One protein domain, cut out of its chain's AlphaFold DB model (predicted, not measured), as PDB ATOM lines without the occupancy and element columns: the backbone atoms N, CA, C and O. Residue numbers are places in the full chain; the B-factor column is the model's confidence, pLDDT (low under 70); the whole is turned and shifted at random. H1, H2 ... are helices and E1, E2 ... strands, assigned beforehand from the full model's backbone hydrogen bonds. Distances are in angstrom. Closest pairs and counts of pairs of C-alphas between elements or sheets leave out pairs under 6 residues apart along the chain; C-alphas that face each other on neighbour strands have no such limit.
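What this domain is: This is residues 336 to 434 of the 462 residues of the protein "LPD7 domain-containing protein" of Massilia sp. GV090 (UniProt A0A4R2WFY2). One strongly twisted sheet of six short strands makes a wall, with the long helix H2 packed along one face of it, over E5 and E1. H3 packs at the E6 edge of this wall and meets H2 with a few residues, while little H1 lies near the other edge, by E2. The printed part has 99 residues, with the order E1 H1 E2 E3 E4 E5 H2 E6 H3; across the sheet the order is E2 - E3 - E4 - E5 - E1 - E6, all antiparallel. The class is mixed, helices and strands; the whole is compact and rounded, with a radius of gyration of the C-alphas of 12.5 A and spans of 31 by 29 by 27 A.

How they stand to each other: E1, residues 342 to 345, is an inner strand, antiparallel to E5, residues 389 to 392, with N 343 and O 390 2.9 A apart, and to E6, residues 416 to 419, with N 344 and O 417 2.8 A apart, both within hydrogen-bond range. H1, residues 355 to 359, only just is on the sheet, with 5 pairs of C-alphas within 10 A, and only grazes it with residues 355 to 358. E2, residues 364 to 367, E3, residues 373 to 377, E4, residues 380 to 385, and E5 form a meander, each strand the antiparallel neighbour of the one before, and each successive pair is a hairpin. N 366 and O 374, 2.9 A, N 375 and O 383, 2.8 A, and N 391 and O 384, 2.8 A, are within hydrogen-bond range. H2, residues 398 to 412, is on the sheet at a height of 7.0 A, over E5 and E1, and runs along the strands, at 6 degrees to E1 on the local plane. The closest C-alphas of E5 and H2 are those of Ile 390 and Gly 404, 6.6 A. E5, H2 and E6 form a split strand-helix-strand unit, with E1 between the two strands and a right-handed crossover. H3, residues 422 to 432, is on the sheet too, and with H2 makes two layers, helices on one face of a sheet. H2, with residues 401 to 402 alone, only just touches H3, with 3 pairs of C-alphas within 8 A; the closest are those of Ile 401 and Ala 428, 6.5 A. They run the same way at a steep tilt of 68 degrees, only just short of about perpendicular. In H1, H2 and H3 every O i to N i+4 pair is within hydrogen-bond range.

Where its parts are: E1 begins at C-alpha 342, (-26.418, 33.938, -41.165), and is 10.0 A long. H1 is 6.4 A, E2 10.3 A, E3 12.9 A, E4 14.7 A and E5 9.6 A. H2 is 20.7 A long, from C-alpha 398 at (-34.799, 37.026, -31.077). E6 is 9.7 A and H3 15.4 A, ending at C-alpha 432, (-26.508, 29.150, -27.476).

The domain as a whole: The C-alphas farthest apart, those of Glu 369 and Ile 434, are 37.5 A apart. The printed part has no cut and no long link. Mean pLDDT of the printed part is 76.5; 24 residues are under 70, among them residues 346 to 357 and 430 to 434.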
ATOM      1  N   ILE A 336     -23.398  37.796 -51.303       72.12
ATOM      2  CA  ILE A 336     -22.858  37.518 -49.973       72.12
ATOM      3  C   ILE A 336     -23.701  38.307 -48.952       72.12
ATOM      4  O   ILE A 336     -23.768  39.536 -49.051       72.12
ATOM      5  N   PRO A 337     -24.341  37.649 -47.967       68.19
ATOM      6  CA  PRO A 337     -25.190  38.315 -46.984       68.19
ATOM      7  C   PRO A 337     -24.339  38.984 -45.890       68.19
ATOM      8  O   PRO A 337     -24.352  38.576 -44.734       68.19
ATOM      9  N   SER A 338     -23.561  40.014 -46.235       64.06
ATOM     10  CA  SER A 338     -22.672  40.704 -45.282       64.06
ATOM     11  C   SER A 338     -23.427  41.519 -44.226       64.06
ATOM     12  O   SER A 338     -22.924  41.719 -43.121       64.06
ATOM     13  N   THR A 339     -24.645  41.962 -44.541       72.12
ATOM     14  CA  THR A 339     -25.462  42.831 -43.683       72.12
ATOM     15  C   THR A 339     -26.419  42.078 -42.765       72.12
ATOM     16  O   THR A 339     -27.053  42.712 -41.931       72.12
ATOM     17  N   ARG A 340     -26.546  40.749 -42.891       77.44
ATOM     18  CA  ARG A 340     -27.539  39.940 -42.163       77.44
ATOM     19  C   ARG A 340     -26.881  38.836 -41.348       77.44
ATOM     20  O   ARG A 340     -25.821  38.324 -41.714       77.44
ATOM     21  N   LEU A 341     -27.524  38.451 -40.245       81.56
ATOM     22  CA  LEU A 341     -27.107  37.286 -39.468       81.56
ATOM     23  C   LEU A 341     -27.341  36.020 -40.300       81.56
ATOM     24  O   LEU A 341     -28.446  35.792 -40.795       81.56
ATOM     25  N   HIS A 342     -26.312  35.193 -40.438       83.19
ATOM     26  CA  HIS A 342     -26.418  33.938 -41.165       83.19
ATOM     27  C   HIS A 342     -25.616  32.814 -40.504       83.19
ATOM     28  O   HIS A 342     -24.562  33.017 -39.896       83.19
ATOM     29  N   PHE A 343     -26.145  31.602 -40.633       82.56
ATOM     30  CA  PHE A 343     -25.549  30.372 -40.130       82.56
ATOM     31  C   PHE A 343     -24.935  29.615 -41.293       82.56
ATOM     32  O   PHE A 343     -25.653  29.262 -42.221       82.56
ATOM     33  N   ARG A 344     -23.629  29.360 -41.251       82.19
ATOM     34  CA  ARG A 344     -22.892  28.671 -42.309       82.19
ATOM     35  C   ARG A 344     -22.555  27.246 -41.894       82.19
ATOM     36  O   ARG A 344     -21.872  27.048 -40.893       82.19
ATOM     37  N   GLY A 345     -22.958  26.257 -42.687       75.25
ATOM     38  CA  GLY A 345     -22.520  24.872 -42.502       75.25
ATOM     39  C   GLY A 345     -21.061  24.657 -42.920       75.25
ATOM     40  O   GLY A 345     -20.606  25.223 -43.917       75.25
ATOM     41  N   ARG A 346     -20.316  23.826 -42.179       66.19
ATOM     42  CA  ARG A 346     -18.967  23.365 -42.575       66.19
ATOM     43  C   ARG A 346     -18.987  22.132 -43.483       66.19
ATOM     44  O   ARG A 346     -17.993  21.883 -44.154       66.19
ATOM     45  N   ALA A 347     -20.088  21.383 -43.501       58.44
ATOM     46  CA  ALA A 347     -20.259  20.181 -44.311       58.44
ATOM     47  C   ALA A 347     -21.433  20.339 -45.287       58.44
ATOM     48  O   ALA A 347     -22.440  20.971 -44.953       58.44
ATOM     49  N   GLU A 348     -21.304  19.736 -46.470       60.59
ATOM     50  CA  GLU A 348     -22.409  19.546 -47.412       60.59
ATOM     51  C   GLU A 348     -23.412  18.572 -46.780       60.59
ATOM     52  O   GLU A 348     -23.272  17.355 -46.857       60.59
ATOM     53  N   ALA A 349     -24.388  19.122 -46.059       60.12
ATOM     54  CA  ALA A 349     -25.495  18.362 -45.502       60.12
ATOM     55  C   ALA A 349     -26.662  18.349 -46.501       60.12
ATOM     56  O   ALA A 349     -26.920  19.387 -47.133       60.12
ATOM     57  N   PRO A 350     -27.393  17.221 -46.613       61.12
ATOM     58  CA  PRO A 350     -28.523  17.104 -47.525       61.12
ATOM     59  C   PRO A 350     -29.534  18.227 -47.287       61.12
ATOM     60  O   PRO A 350     -29.671  18.760 -46.182       61.12
ATOM     61  N   ALA A 351     -30.246  18.604 -48.345       57.81
ATOM     62  CA  ALA A 351     -31.146  19.758 -48.342       57.81
ATOM     63  C   ALA A 351     -32.403  19.600 -47.457       57.81
ATOM     64  O   ALA A 351     -33.253  20.487 -47.443       57.81
ATOM     65  N   VAL A 352     -32.557  18.478 -46.748       59.25
ATOM     66  CA  VAL A 352     -33.837  18.073 -46.161       59.25
ATOM     67  C   VAL A 352     -33.988  18.566 -44.728       59.25
ATOM     68  O   VAL A 352     -33.346  18.060 -43.810       59.25
ATOM     69  N   ILE A 353     -34.935  19.483 -44.530       61.09
ATOM     70  CA  ILE A 353     -35.565  19.725 -43.230       61.09
ATOM     71  C   ILE A 353     -36.878  18.936 -43.219       61.09
ATOM     72  O   ILE A 353     -37.707  19.078 -44.116       61.09
ATOM     73  N   GLN A 354     -37.047  18.036 -42.248       64.25
ATOM     74  CA  GLN A 354     -38.197  17.128 -42.202       64.25
ATOM     75  C   GLN A 354     -39.503  17.905 -41.955       64.25
ATOM     76  O   GLN A 354     -39.547  18.793 -41.103       64.25
ATOM     77  N   SER A 355     -40.598  17.525 -42.621       63.75
ATOM     78  CA  SER A 355     -41.924  18.161 -42.469       63.75
ATOM     79  C   SER A 355     -42.405  18.245 -41.015       63.75
ATOM     80  O   SER A 355     -43.014  19.238 -40.626       63.75
ATOM     81  N   LYS A 356     -42.062  17.249 -40.186       64.56
ATOM     82  CA  LYS A 356     -42.360  17.238 -38.744       64.56
ATOM     83  C   LYS A 356     -41.715  18.417 -38.005       64.56
ATOM     84  O   LYS A 356     -42.396  19.122 -37.272       64.56
ATOM     85  N   THR A 357     -40.438  18.690 -38.276       69.06
ATOM     86  CA  THR A 357     -39.702  19.804 -37.651       69.06
ATOM     87  C   THR A 357     -40.200  21.180 -38.096       69.06
ATOM     88  O   THR A 357     -40.051  22.154 -37.367       69.06
ATOM     89  N   LEU A 358     -40.821  21.274 -39.275       71.81
ATOM     90  CA  LEU A 358     -41.409  22.519 -39.781       71.81
ATOM     91  C   LEU A 358     -42.759  22.816 -39.130       71.81
ATOM     92  O   LEU A 358     -43.030  23.972 -38.810       71.81
ATOM     93  N   GLY A 359     -43.562  21.775 -38.879       69.38
ATOM     94  CA  GLY A 359     -44.815  21.886 -38.130       69.38
ATOM     95  C   GLY A 359     -44.598  22.334 -36.684       69.38
ATOM     96  O   GLY A 359     -45.314  23.199 -36.206       69.38
ATOM     97  N   GLU A 360     -43.554  21.834 -36.014       76.69
ATOM     98  CA  GLU A 360     -43.187  22.263 -34.651       76.69
ATOM     99  C   GLU A 360     -42.731  23.731 -34.558       76.69
ATOM    100  O   GLU A 360     -42.709  24.313 -33.472       76.69
ATOM    101  N   LEU A 361     -42.325  24.328 -35.681       74.44
ATOM    102  CA  LEU A 361     -41.819  25.700 -35.755       74.44
ATOM    103  C   LEU A 361     -42.829  26.679 -36.381       74.44
ATOM    104  O   LEU A 361     -42.494  27.855 -36.536       74.44
ATOM    105  N   ASP A 362     -44.040  26.217 -36.720       81.94
ATOM    106  CA  ASP A 362     -45.077  26.965 -37.448       81.94
ATOM    107  C   ASP A 362     -44.569  27.589 -38.766       81.94
ATOM    108  O   ASP A 362     -44.871  28.743 -39.089       81.94
ATOM    109  N   LEU A 363     -43.760  26.842 -39.530       82.62
ATOM    110  CA  LEU A 363     -43.150  27.322 -40.775       82.62
ATOM    111  C   LEU A 363     -43.771  26.667 -42.014       82.62
ATOM    112  O   LEU A 363     -43.876  25.444 -42.109       82.62
ATOM    113  N   LYS A 364     -44.098  27.487 -43.020       85.69
ATOM    114  CA  LYS A 364     -44.424  27.037 -44.384       85.69
ATOM    115  C   LYS A 364     -43.194  27.164 -45.288       85.69
ATOM    116  O   LYS A 364     -42.364  28.043 -45.076       85.69
ATOM    117  N   ILE A 365     -43.087  26.326 -46.317       85.25
ATOM    118  CA  ILE A 365     -41.986  26.379 -47.293       85.25
ATOM    119  C   ILE A 365     -42.467  26.959 -48.619       85.25
ATOM    120  O   ILE A 365     -43.466  26.506 -49.178       85.25
ATOM    121  N   ARG A 366     -41.676  27.877 -49.174       87.19
ATOM    122  CA  ARG A 366     -41.735  28.278 -50.578       87.19
ATOM    123  C   ARG A 366     -40.346  28.174 -51.200       87.19
ATOM    124  O   ARG A 366     -39.389  28.700 -50.651       87.19
ATOM    125  N   VAL A 367     -40.238  27.517 -52.352       87.31
ATOM    126  CA  VAL A 367     -38.970  27.417 -53.094       87.31
ATOM    127  C   VAL A 367     -38.904  28.546 -54.127       87.31
ATOM    128  O   VAL A 367     -39.872  28.779 -54.855       87.31
ATOM    129  N   ALA A 368     -37.790  29.271 -54.169       87.19
ATOM    130  CA  ALA A 368     -37.502  30.293 -55.173       87.19
ATOM    131  C   ALA A 368     -36.983  29.671 -56.481       87.19
ATOM    132  O   ALA A 368     -36.553  28.518 -56.495       87.19
ATOM    133  N   GLU A 369     -36.986  30.435 -57.577       81.25
ATOM    134  CA  GLU A 369     -36.493  29.966 -58.887       81.25
ATOM    135  C   GLU A 369     -35.009  29.563 -58.858       81.25
ATOM    136  O   GLU A 369     -34.622  28.647 -59.575       81.25
ATOM    137  N   ASP A 370     -34.213  30.173 -57.972       79.31
ATOM    138  CA  ASP A 370     -32.783  29.887 -57.774       79.31
ATOM    139  C   ASP A 370     -32.511  28.714 -56.809       79.31
ATOM    140  O   ASP A 370     -31.362  28.339 -56.562       79.31
ATOM    141  N   GLY A 371     -33.563  28.118 -56.239       82.19
ATOM    142  CA  GLY A 371     -33.461  26.952 -55.349       82.19
ATOM    143  C   GLY A 371     -33.254  27.311 -53.890       82.19
ATOM    144  O   GLY A 371     -32.875  26.452 -53.085       82.19
ATOM    145  N   ASP A 372     -33.503  28.569 -53.545       86.44
ATOM    146  CA  ASP A 372     -33.551  29.025 -52.165       86.44
ATOM    147  C   ASP A 372     -34.863  28.594 -51.529       86.44
ATOM    148  O   ASP A 372     -35.938  28.688 -52.125       86.44
ATOM    149  N   VAL A 373     -34.768  28.090 -50.307       87.25
ATOM    150  CA  VAL A 373     -35.925  27.679 -49.522       87.25
ATOM    151  C   VAL A 373     -36.276  28.832 -48.598       87.25
ATOM    152  O   VAL A 373     -35.557  29.121 -47.647       87.25
ATOM    153  N   ILE A 374     -37.382  29.502 -48.893       89.06
ATOM    154  CA  ILE A 374     -37.922  30.585 -48.081       89.06
ATOM    155  C   ILE A 374     -38.885  29.962 -47.073       89.06
ATOM    156  O   ILE A 374     -39.940  29.434 -47.441       89.06
ATOM    157  N   TYR A 375     -38.519  30.027 -45.798       87.62
ATOM    158  CA  TYR A 375     -39.402  29.673 -44.698       87.62
ATOM    159  C   TYR A 375     -40.290  30.870 -44.380       87.62
ATOM    160  O   TYR A 375     -39.801  31.953 -44.051       87.62
ATOM    161  N   LEU A 376     -41.596  30.663 -44.491       87.19
ATOM    162  CA  LEU A 376     -42.621  31.661 -44.242       87.19
ATOM    163  C   LEU A 376     -43.248  31.428 -42.870       87.19
ATOM    164  O   LEU A 376     -43.607  30.297 -42.532       87.19
ATOM    165  N   ARG A 377     -43.452  32.511 -42.123       85.56
ATOM    166  CA  ARG A 377     -44.249  32.531 -40.895       85.56
ATOM    167  C   ARG A 377     -45.322  33.598 -41.055       85.56
ATOM    168  O   ARG A 377     -44.998  34.729 -41.394       85.56
ATOM    169  N   ASN A 378     -46.591  33.241 -40.857       83.94
ATOM    170  CA  ASN A 378     -47.730  34.124 -41.158       83.94
ATOM    171  C   ASN A 378     -47.680  34.692 -42.594       83.94
ATOM    172  O   ASN A 378     -47.935  35.869 -42.812       83.94
ATOM    173  N   ASP A 379     -47.274  33.854 -43.555       83.94
ATOM    174  CA  ASP A 379     -47.095  34.192 -44.976       83.94
ATOM    175  C   ASP A 379     -46.060  35.305 -45.279       83.94
ATOM    176  O   ASP A 379     -45.896  35.694 -46.436       83.94
ATOM    177  N   ALA A 380     -45.279  35.737 -44.282       83.69
ATOM    178  CA  ALA A 380     -44.135  36.633 -44.440       83.69
ATOM    179  C   ALA A 380     -42.798  35.859 -44.436       83.69
ATOM    180  O   ALA A 380     -42.678  34.858 -43.716       83.69
ATOM    181  N   PRO A 381     -41.787  36.285 -45.223       82.31
ATOM    182  CA  PRO A 381     -40.458  35.677 -45.217       82.31
ATOM    183  C   PRO A 381     -39.809  35.816 -43.842       82.31
ATOM    184  O   PRO A 381     -39.725  36.902 -43.280       82.31
ATOM    185  N   TYR A 382     -39.383  34.683 -43.291       84.31
ATOM    186  CA  TYR A 382     -38.845  34.598 -41.938       84.31
ATOM    187  C   TYR A 382     -37.371  34.189 -41.950       84.31
ATOM    188  O   TYR A 382     -36.530  34.811 -41.300       84.31
ATOM    189  N   LEU A 383     -37.044  33.150 -42.723       87.44
ATOM    190  CA  LEU A 383     -35.688  32.632 -42.906       87.44
ATOM    191  C   LEU A 383     -35.495  32.218 -44.368       87.44
ATOM    192  O   LEU A 383     -36.431  31.727 -44.997       87.44
ATOM    193  N   ILE A 384     -34.281  32.364 -44.889       87.94
ATOM    194  CA  ILE A 384     -33.919  31.947 -46.249       87.94
ATOM    195  C   ILE A 384     -32.798  30.917 -46.155       87.94
ATOM    196  O   ILE A 384     -31.795  31.146 -45.485       87.94
ATOM    197  N   ASP A 385     -32.970  29.770 -46.798       86.25
ATOM    198  CA  ASP A 385     -31.963  28.721 -46.878       86.25
ATOM    199  C   ASP A 385     -31.444  28.536 -48.307       86.25
ATOM    200  O   ASP A 385     -32.103  27.958 -49.179       86.25
ATOM    201  N   ASP A 386     -30.190  28.942 -48.488       79.50
ATOM    202  CA  ASP A 386     -29.457  28.898 -49.753       79.50
ATOM    203  C   ASP A 386     -28.762  27.548 -49.997       79.50
ATOM    204  O   ASP A 386     -28.022  27.379 -50.970       79.50
ATOM    205  N   GLY A 387     -28.921  26.597 -49.076       76.81
ATOM    206  CA  GLY A 387     -28.268  25.295 -49.048       76.81
ATOM    207  C   GLY A 387     -27.036  25.269 -48.147       76.81
ATOM    208  O   GLY A 387     -26.901  24.365 -47.331       76.81
ATOM    209  N   ASN A 388     -26.163  26.269 -48.247       79.44
ATOM    210  CA  ASN A 388     -24.962  26.368 -47.405       79.44
ATOM    211  C   ASN A 388     -25.123  27.332 -46.228       79.44
ATOM    212  O   ASN A 388     -24.342  27.269 -45.273       79.44
ATOM    213  N   HIS A 389     -26.116  28.218 -46.311       83.62
ATOM    214  CA  HIS A 389     -26.403  29.206 -45.287       83.62
ATOM    215  C   HIS A 389     -27.886  29.219 -44.963       83.62
ATOM    216  O   HIS A 389     -28.710  29.079 -45.862       83.62
ATOM    217  N   ILE A 390     -28.197  29.450 -43.692       85.75
ATOM    218  CA  ILE A 390     -29.521  29.888 -43.259       85.75
ATOM    219  C   ILE A 390     -29.388  31.363 -42.895       85.75
ATOM    220  O   ILE A 390     -28.682  31.706 -41.947       85.75
ATOM    221  N   ILE A 391     -30.022  32.224 -43.677       86.94
ATOM    222  CA  ILE A 391     -30.019  33.675 -43.530       86.94
ATOM    223  C   ILE A 391     -31.277  34.078 -42.768       86.94
ATOM    224  O   ILE A 391     -32.388  33.665 -43.109       86.94
ATOM    225  N   VAL A 392     -31.099  34.896 -41.736       85.12
ATOM    226  CA  VAL A 392     -32.205  35.486 -40.986       85.12
ATOM    227  C   VAL A 392     -32.621  36.782 -41.678       85.12
ATOM    228  O   VAL A 392     -31.798  37.685 -41.829       85.12
ATOM    229  N   ASP A 393     -33.874  36.851 -42.141       78.12
ATOM    230  CA  ASP A 393     -34.392  38.028 -42.858       78.12
ATOM    231  C   ASP A 393     -34.737  39.166 -41.882       78.12
ATOM    232  O   ASP A 393     -34.450  40.329 -42.163       78.12
ATOM    233  N   GLU A 394     -35.242  38.817 -40.691       73.38
ATOM    234  CA  GLU A 394     -35.596  39.748 -39.612       73.38
ATOM    235  C   GLU A 394     -34.643  39.591 -38.401       73.38
ATOM    236  O   GLU A 394     -34.844  38.709 -37.557       73.38
ATOM    237  N   PRO A 395     -33.568  40.400 -38.304       59.53
ATOM    238  CA  PRO A 395     -32.525  40.228 -37.287       59.53
ATOM    239  C   PRO A 395     -32.949  40.641 -35.868       59.53
ATOM    240  O   PRO A 395     -32.378  40.127 -34.906       59.53
ATOM    241  N   ASP A 396     -33.954  41.513 -35.721       61.44
ATOM    242  CA  ASP A 396     -34.385  42.050 -34.416       61.44
ATOM    243  C   ASP A 396     -35.288  41.079 -33.636       61.44
ATOM    244  O   ASP A 396     -35.387  41.119 -32.406       61.44
ATOM    245  N   SER A 397     -35.899  40.123 -34.336       69.19
ATOM    246  CA  SER A 397     -36.720  39.081 -33.737       69.19
ATOM    247  C   SER A 397     -35.823  38.007 -33.110       69.19
ATOM    248  O   SER A 397     -35.431  37.047 -33.770       69.19
ATOM    249  N   GLY A 398     -35.546  38.078 -31.800       73.38
ATOM    250  CA  GLY A 398     -34.799  37.026 -31.077       73.38
ATOM    251  C   GLY A 398     -35.355  35.604 -31.292       73.38
ATOM    252  O   GLY A 398     -34.615  34.621 -31.294       73.38
ATOM    253  N   ARG A 399     -36.657  35.486 -31.591       80.69
ATOM    254  CA  ARG A 399     -37.307  34.233 -32.017       80.69
ATOM    255  C   ARG A 399     -36.797  33.705 -33.364       80.69
ATOM    256  O   ARG A 399     -36.677  32.489 -33.514       80.69
ATOM    257  N   ALA A 400     -36.481  34.577 -34.322       80.75
ATOM    258  CA  ALA A 400     -35.958  34.200 -35.636       80.75
ATOM    259  C   ALA A 400     -34.540  33.644 -35.510       80.75
ATOM    260  O   ALA A 400     -34.229  32.608 -36.094       80.75
ATOM    261  N   ILE A 401     -33.729  34.244 -34.633       80.75
ATOM    262  CA  ILE A 401     -32.394  33.743 -34.285       80.75
ATOM    263  C   ILE A 401     -32.485  32.346 -33.654       80.75
ATOM    264  O   ILE A 401     -31.767  31.442 -34.075       80.75
ATOM    265  N   ILE A 402     -33.390  32.134 -32.690       83.12
ATOM    266  CA  ILE A 402     -33.595  30.817 -32.057       83.12
ATOM    267  C   ILE A 402     -34.054  29.780 -33.087       83.12
ATOM    268  O   ILE A 402     -33.551  28.658 -33.106       83.12
ATOM    269  N   THR A 403     -35.001  30.149 -33.949       83.69
ATOM    270  CA  THR A 403     -35.532  29.253 -34.983       83.69
ATOM    271  C   THR A 403     -34.445  28.889 -35.995       83.69
ATOM    272  O   THR A 403     -34.245  27.711 -36.279       83.69
ATOM    273  N   GLY A 404     -33.664  29.870 -36.457       83.81
ATOM    274  CA  GLY A 404     -32.516  29.654 -37.335       83.81
ATOM    275  C   GLY A 404     -31.431  28.782 -36.698       83.81
ATOM    276  O   GLY A 404     -30.927  27.874 -37.352       83.81
ATOM    277  N   LEU A 405     -31.136  28.972 -35.406       83.50
ATOM    278  CA  LEU A 405     -30.216  28.115 -34.645       83.50
ATOM    279  C   LEU A 405     -30.722  26.673 -34.541       83.50
ATOM    280  O   LEU A 405     -29.944  25.740 -34.733       83.50
ATOM    281  N   LYS A 406     -32.016  26.475 -34.260       84.06
ATOM    282  CA  LYS A 406     -32.628  25.139 -34.225       84.06
ATOM    283  C   LYS A 406     -32.500  24.454 -35.584       84.06
ATOM    284  O   LYS A 406     -31.971  23.346 -35.636       84.06
ATOM    285  N   LEU A 407     -32.878  25.129 -36.671       83.81
ATOM    286  CA  LEU A 407     -32.756  24.592 -38.032       83.81
ATOM    287  C   LEU A 407     -31.297  24.290 -38.407       83.81
ATOM    288  O   LEU A 407     -31.008  23.209 -38.918       83.81
ATOM    289  N   ALA A 408     -30.365  25.190 -38.086       82.44
ATOM    290  CA  ALA A 408     -28.936  24.979 -38.312       82.44
ATOM    291  C   ALA A 408     -28.407  23.766 -37.532       82.44
ATOM    292  O   ALA A 408     -27.644  22.970 -38.077       82.44
ATOM    293  N   SER A 409     -28.847  23.586 -36.284       82.50
ATOM    294  CA  SER A 409     -28.445  22.450 -35.452       82.50
ATOM    295  C   SER A 409     -29.021  21.117 -35.930       82.50
ATOM    296  O   SER A 409     -28.335  20.103 -35.858       82.50
ATOM    297  N   ILE A 410     -30.247  21.111 -36.462       81.00
ATOM    298  CA  ILE A 410     -30.859  19.916 -37.061       81.00
ATOM    299  C   ILE A 410     -30.094  19.524 -38.328       81.00
ATOM    300  O   ILE A 410     -29.843  18.346 -38.560       81.00
ATOM    301  N   ARG A 411     -29.701  20.514 -39.134       77.81
ATOM    302  CA  ARG A 411     -29.077  20.278 -40.435       77.81
ATOM    303  C   ARG A 411     -27.591  19.937 -40.362       77.81
ATOM    304  O   ARG A 411     -27.143  19.015 -41.035       77.81
ATOM    305  N   TRP A 412     -26.823  20.699 -39.588       78.62
ATOM    306  CA  TRP A 412     -25.361  20.594 -39.531       78.62
ATOM    307  C   TRP A 412     -24.841  20.095 -38.178       78.62
ATOM    308  O   TRP A 412     -23.628  20.003 -37.984       78.62
ATOM    309  N   GLY A 413     -25.717  19.784 -37.220       79.50
ATOM    310  CA  GLY A 413     -25.301  19.370 -35.883       79.50
ATOM    311  C   GLY A 413     -24.526  20.480 -35.170       79.50
ATOM    312  O   GLY A 413     -25.008  21.600 -35.018       79.50
ATOM    313  N   SER A 414     -23.304  20.173 -34.738       75.81
ATOM    314  CA  SER A 414     -22.355  21.130 -34.152       75.81
ATOM    315  C   SER A 414     -21.444  21.809 -35.187       75.81
ATOM    316  O   SER A 414     -20.661  22.690 -34.837       75.81
ATOM    317  N   ALA A 415     -21.527  21.427 -36.464       78.81
ATOM    318  CA  ALA A 415     -20.600  21.844 -37.510       78.81
ATOM    319  C   ALA A 415     -21.085  23.086 -38.284       78.81
ATOM    320  O   ALA A 415     -21.061  23.098 -39.516       78.81
ATOM    321  N   TYR A 416     -21.506  24.143 -37.581       80.44
ATOM    322  CA  TYR A 416     -21.876  25.422 -38.198       80.44
ATOM    323  C   TYR A 416     -21.171  26.619 -37.545       80.44
ATOM    324  O   TYR A 416     -20.818  26.594 -36.367       80.44
ATOM    325  N   THR A 417     -20.949  27.681 -38.319       82.88
ATOM    326  CA  THR A 417     -20.425  28.969 -37.850       82.88
ATOM    327  C   THR A 417     -21.504  30.043 -37.925       82.88
ATOM    328  O   THR A 417     -22.363  30.022 -38.804       82.88
ATOM    329  N   VAL A 418     -21.483  30.978 -36.971       83.19
ATOM    330  CA  VAL A 418     -22.393  32.132 -36.942       83.19
ATOM    331  C   VAL A 418     -21.635  33.359 -37.434       83.19
ATOM    332  O   VAL A 418     -20.663  33.786 -36.802       83.19
ATOM    333  N   GLU A 419     -22.085  33.924 -38.549       81.50
ATOM    334  CA  GLU A 419     -21.484  35.075 -39.222       81.50
ATOM    335  C   GLU A 419     -22.515  36.218 -39.329       81.50
ATOM    336  O   GLU A 419     -23.725  35.995 -39.298       81.50
ATOM    337  N   GLY A 420     -22.037  37.467 -39.353       80.00
ATOM    338  CA  GLY A 420     -22.877  38.672 -39.357       80.00
ATOM    339  C   GLY A 420     -22.365  39.785 -38.427       80.00
ATOM    340  O   GLY A 420     -21.275  39.662 -37.843       80.00
ATOM    341  N   PRO A 421     -23.135  40.874 -38.266       79.56
ATOM    342  CA  PRO A 421     -22.811  41.985 -37.371       79.56
ATOM    343  C   PRO A 421     -22.441  41.538 -35.952       79.56
ATOM    344  O   PRO A 421     -22.952  40.550 -35.420       79.56
ATOM    345  N   THR A 422     -21.482  42.243 -35.348       77.31
ATOM    346  CA  THR A 422     -20.880  41.893 -34.049       77.31
ATOM    347  C   THR A 422     -21.917  41.792 -32.935       77.31
ATOM    348  O   THR A 422     -21.840  40.875 -32.119       77.31
ATOM    349  N   GLU A 423     -22.901  42.686 -32.928       75.38
ATOM    350  CA  GLU A 423     -23.978  42.742 -31.937       75.38
ATOM    351  C   GLU A 423     -24.867  41.498 -31.994       75.38
ATOM    352  O   GLU A 423     -25.065  40.815 -30.987       75.38
ATOM    353  N   TRP A 424     -25.299  41.107 -33.191       71.25
ATOM    354  CA  TRP A 424     -26.160  39.938 -33.381       71.25
ATOM    355  C   TRP A 424     -25.412  38.621 -33.186       71.25
ATOM    356  O   TRP A 424     -25.980  37.658 -32.672       71.25
ATOM    357  N   ARG A 425     -24.107  38.577 -33.489       74.62
ATOM    358  CA  ARG A 425     -23.259  37.435 -33.115       74.62
ATOM    359  C   ARG A 425     -23.173  37.260 -31.601       74.62
ATOM    360  O   ARG A 425     -23.168  36.119 -31.139       74.62
ATOM    361  N   ARG A 426     -23.113  38.348 -30.819       74.81
ATOM    362  CA  ARG A 426     -23.160  38.260 -29.349       74.81
ATOM    363  C   ARG A 426     -24.516  37.742 -28.872       74.81
ATOM    364  O   ARG A 426     -24.532  36.819 -28.067       74.81
ATOM    365  N   ALA A 427     -25.621  38.257 -29.415       69.56
ATOM    366  CA  ALA A 427     -26.971  37.798 -29.073       69.56
ATOM    367  C   ALA A 427     -27.179  36.306 -29.393       69.56
ATOM    368  O   ALA A 427     -27.617  35.536 -28.541       69.56
ATOM    369  N   ALA A 428     -26.772  35.860 -30.586       70.56
ATOM    370  CA  ALA A 428     -26.843  34.455 -30.975       70.56
ATOM    371  C   ALA A 428     -25.981  33.555 -30.069       70.56
ATOM    372  O   ALA A 428     -26.420  32.477 -29.680       70.56
ATOM    373  N   ARG A 429     -24.774  33.995 -29.685       72.31
ATOM    374  CA  ARG A 429     -23.908  33.252 -28.750       72.31
ATOM    375  C   ARG A 429     -24.492  33.179 -27.341       72.31
ATOM    376  O   ARG A 429     -24.415  32.117 -26.733       72.31
ATOM    377  N   ALA A 430     -25.098  34.257 -26.846       69.25
ATOM    378  CA  ALA A 430     -25.776  34.266 -25.551       69.25
ATOM    379  C   ALA A 430     -26.939  33.261 -25.519       69.25
ATOM    380  O   ALA A 430     -27.089  32.527 -24.551       69.25
ATOM    381  N   LEU A 431     -27.700  33.154 -26.615       67.31
ATOM    382  CA  LEU A 431     -28.798  32.192 -26.748       67.31
ATOM    383  C   LEU A 431     -28.322  30.732 -26.860       67.31
ATOM    384  O   LEU A 431     -29.024  29.832 -26.410       67.31
ATOM    385  N   VAL A 432     -27.135  30.488 -27.427       62.66
ATOM    386  CA  VAL A 432     -26.508  29.150 -27.476       62.66
ATOM    387  C   VAL A 432     -25.896  28.750 -26.126       62.66
ATOM    388  O   VAL A 432     -25.842  27.563 -25.817       62.66
ATOM    389  N   ALA A 433     -25.446  29.719 -25.321       48.47
ATOM    390  CA  ALA A 433     -24.848  29.491 -24.004       48.47
ATOM    391  C   ALA A 433     -25.873  29.146 -22.904       48.47
ATOM    392  O   ALA A 433     -25.476  28.710 -21.825       48.47
ATOM    393  N   ILE A 434     -27.176  29.298 -23.165       41.19
ATOM    394  CA  ILE A 434     -28.228  28.784 -22.281       41.19
ATOM    395  C   ILE A 434     -28.225  27.250 -22.423       41.19
ATOM    396  O   ILE A 434     -28.465  26.746 -23.526       41.19
TER     397      ILE A 434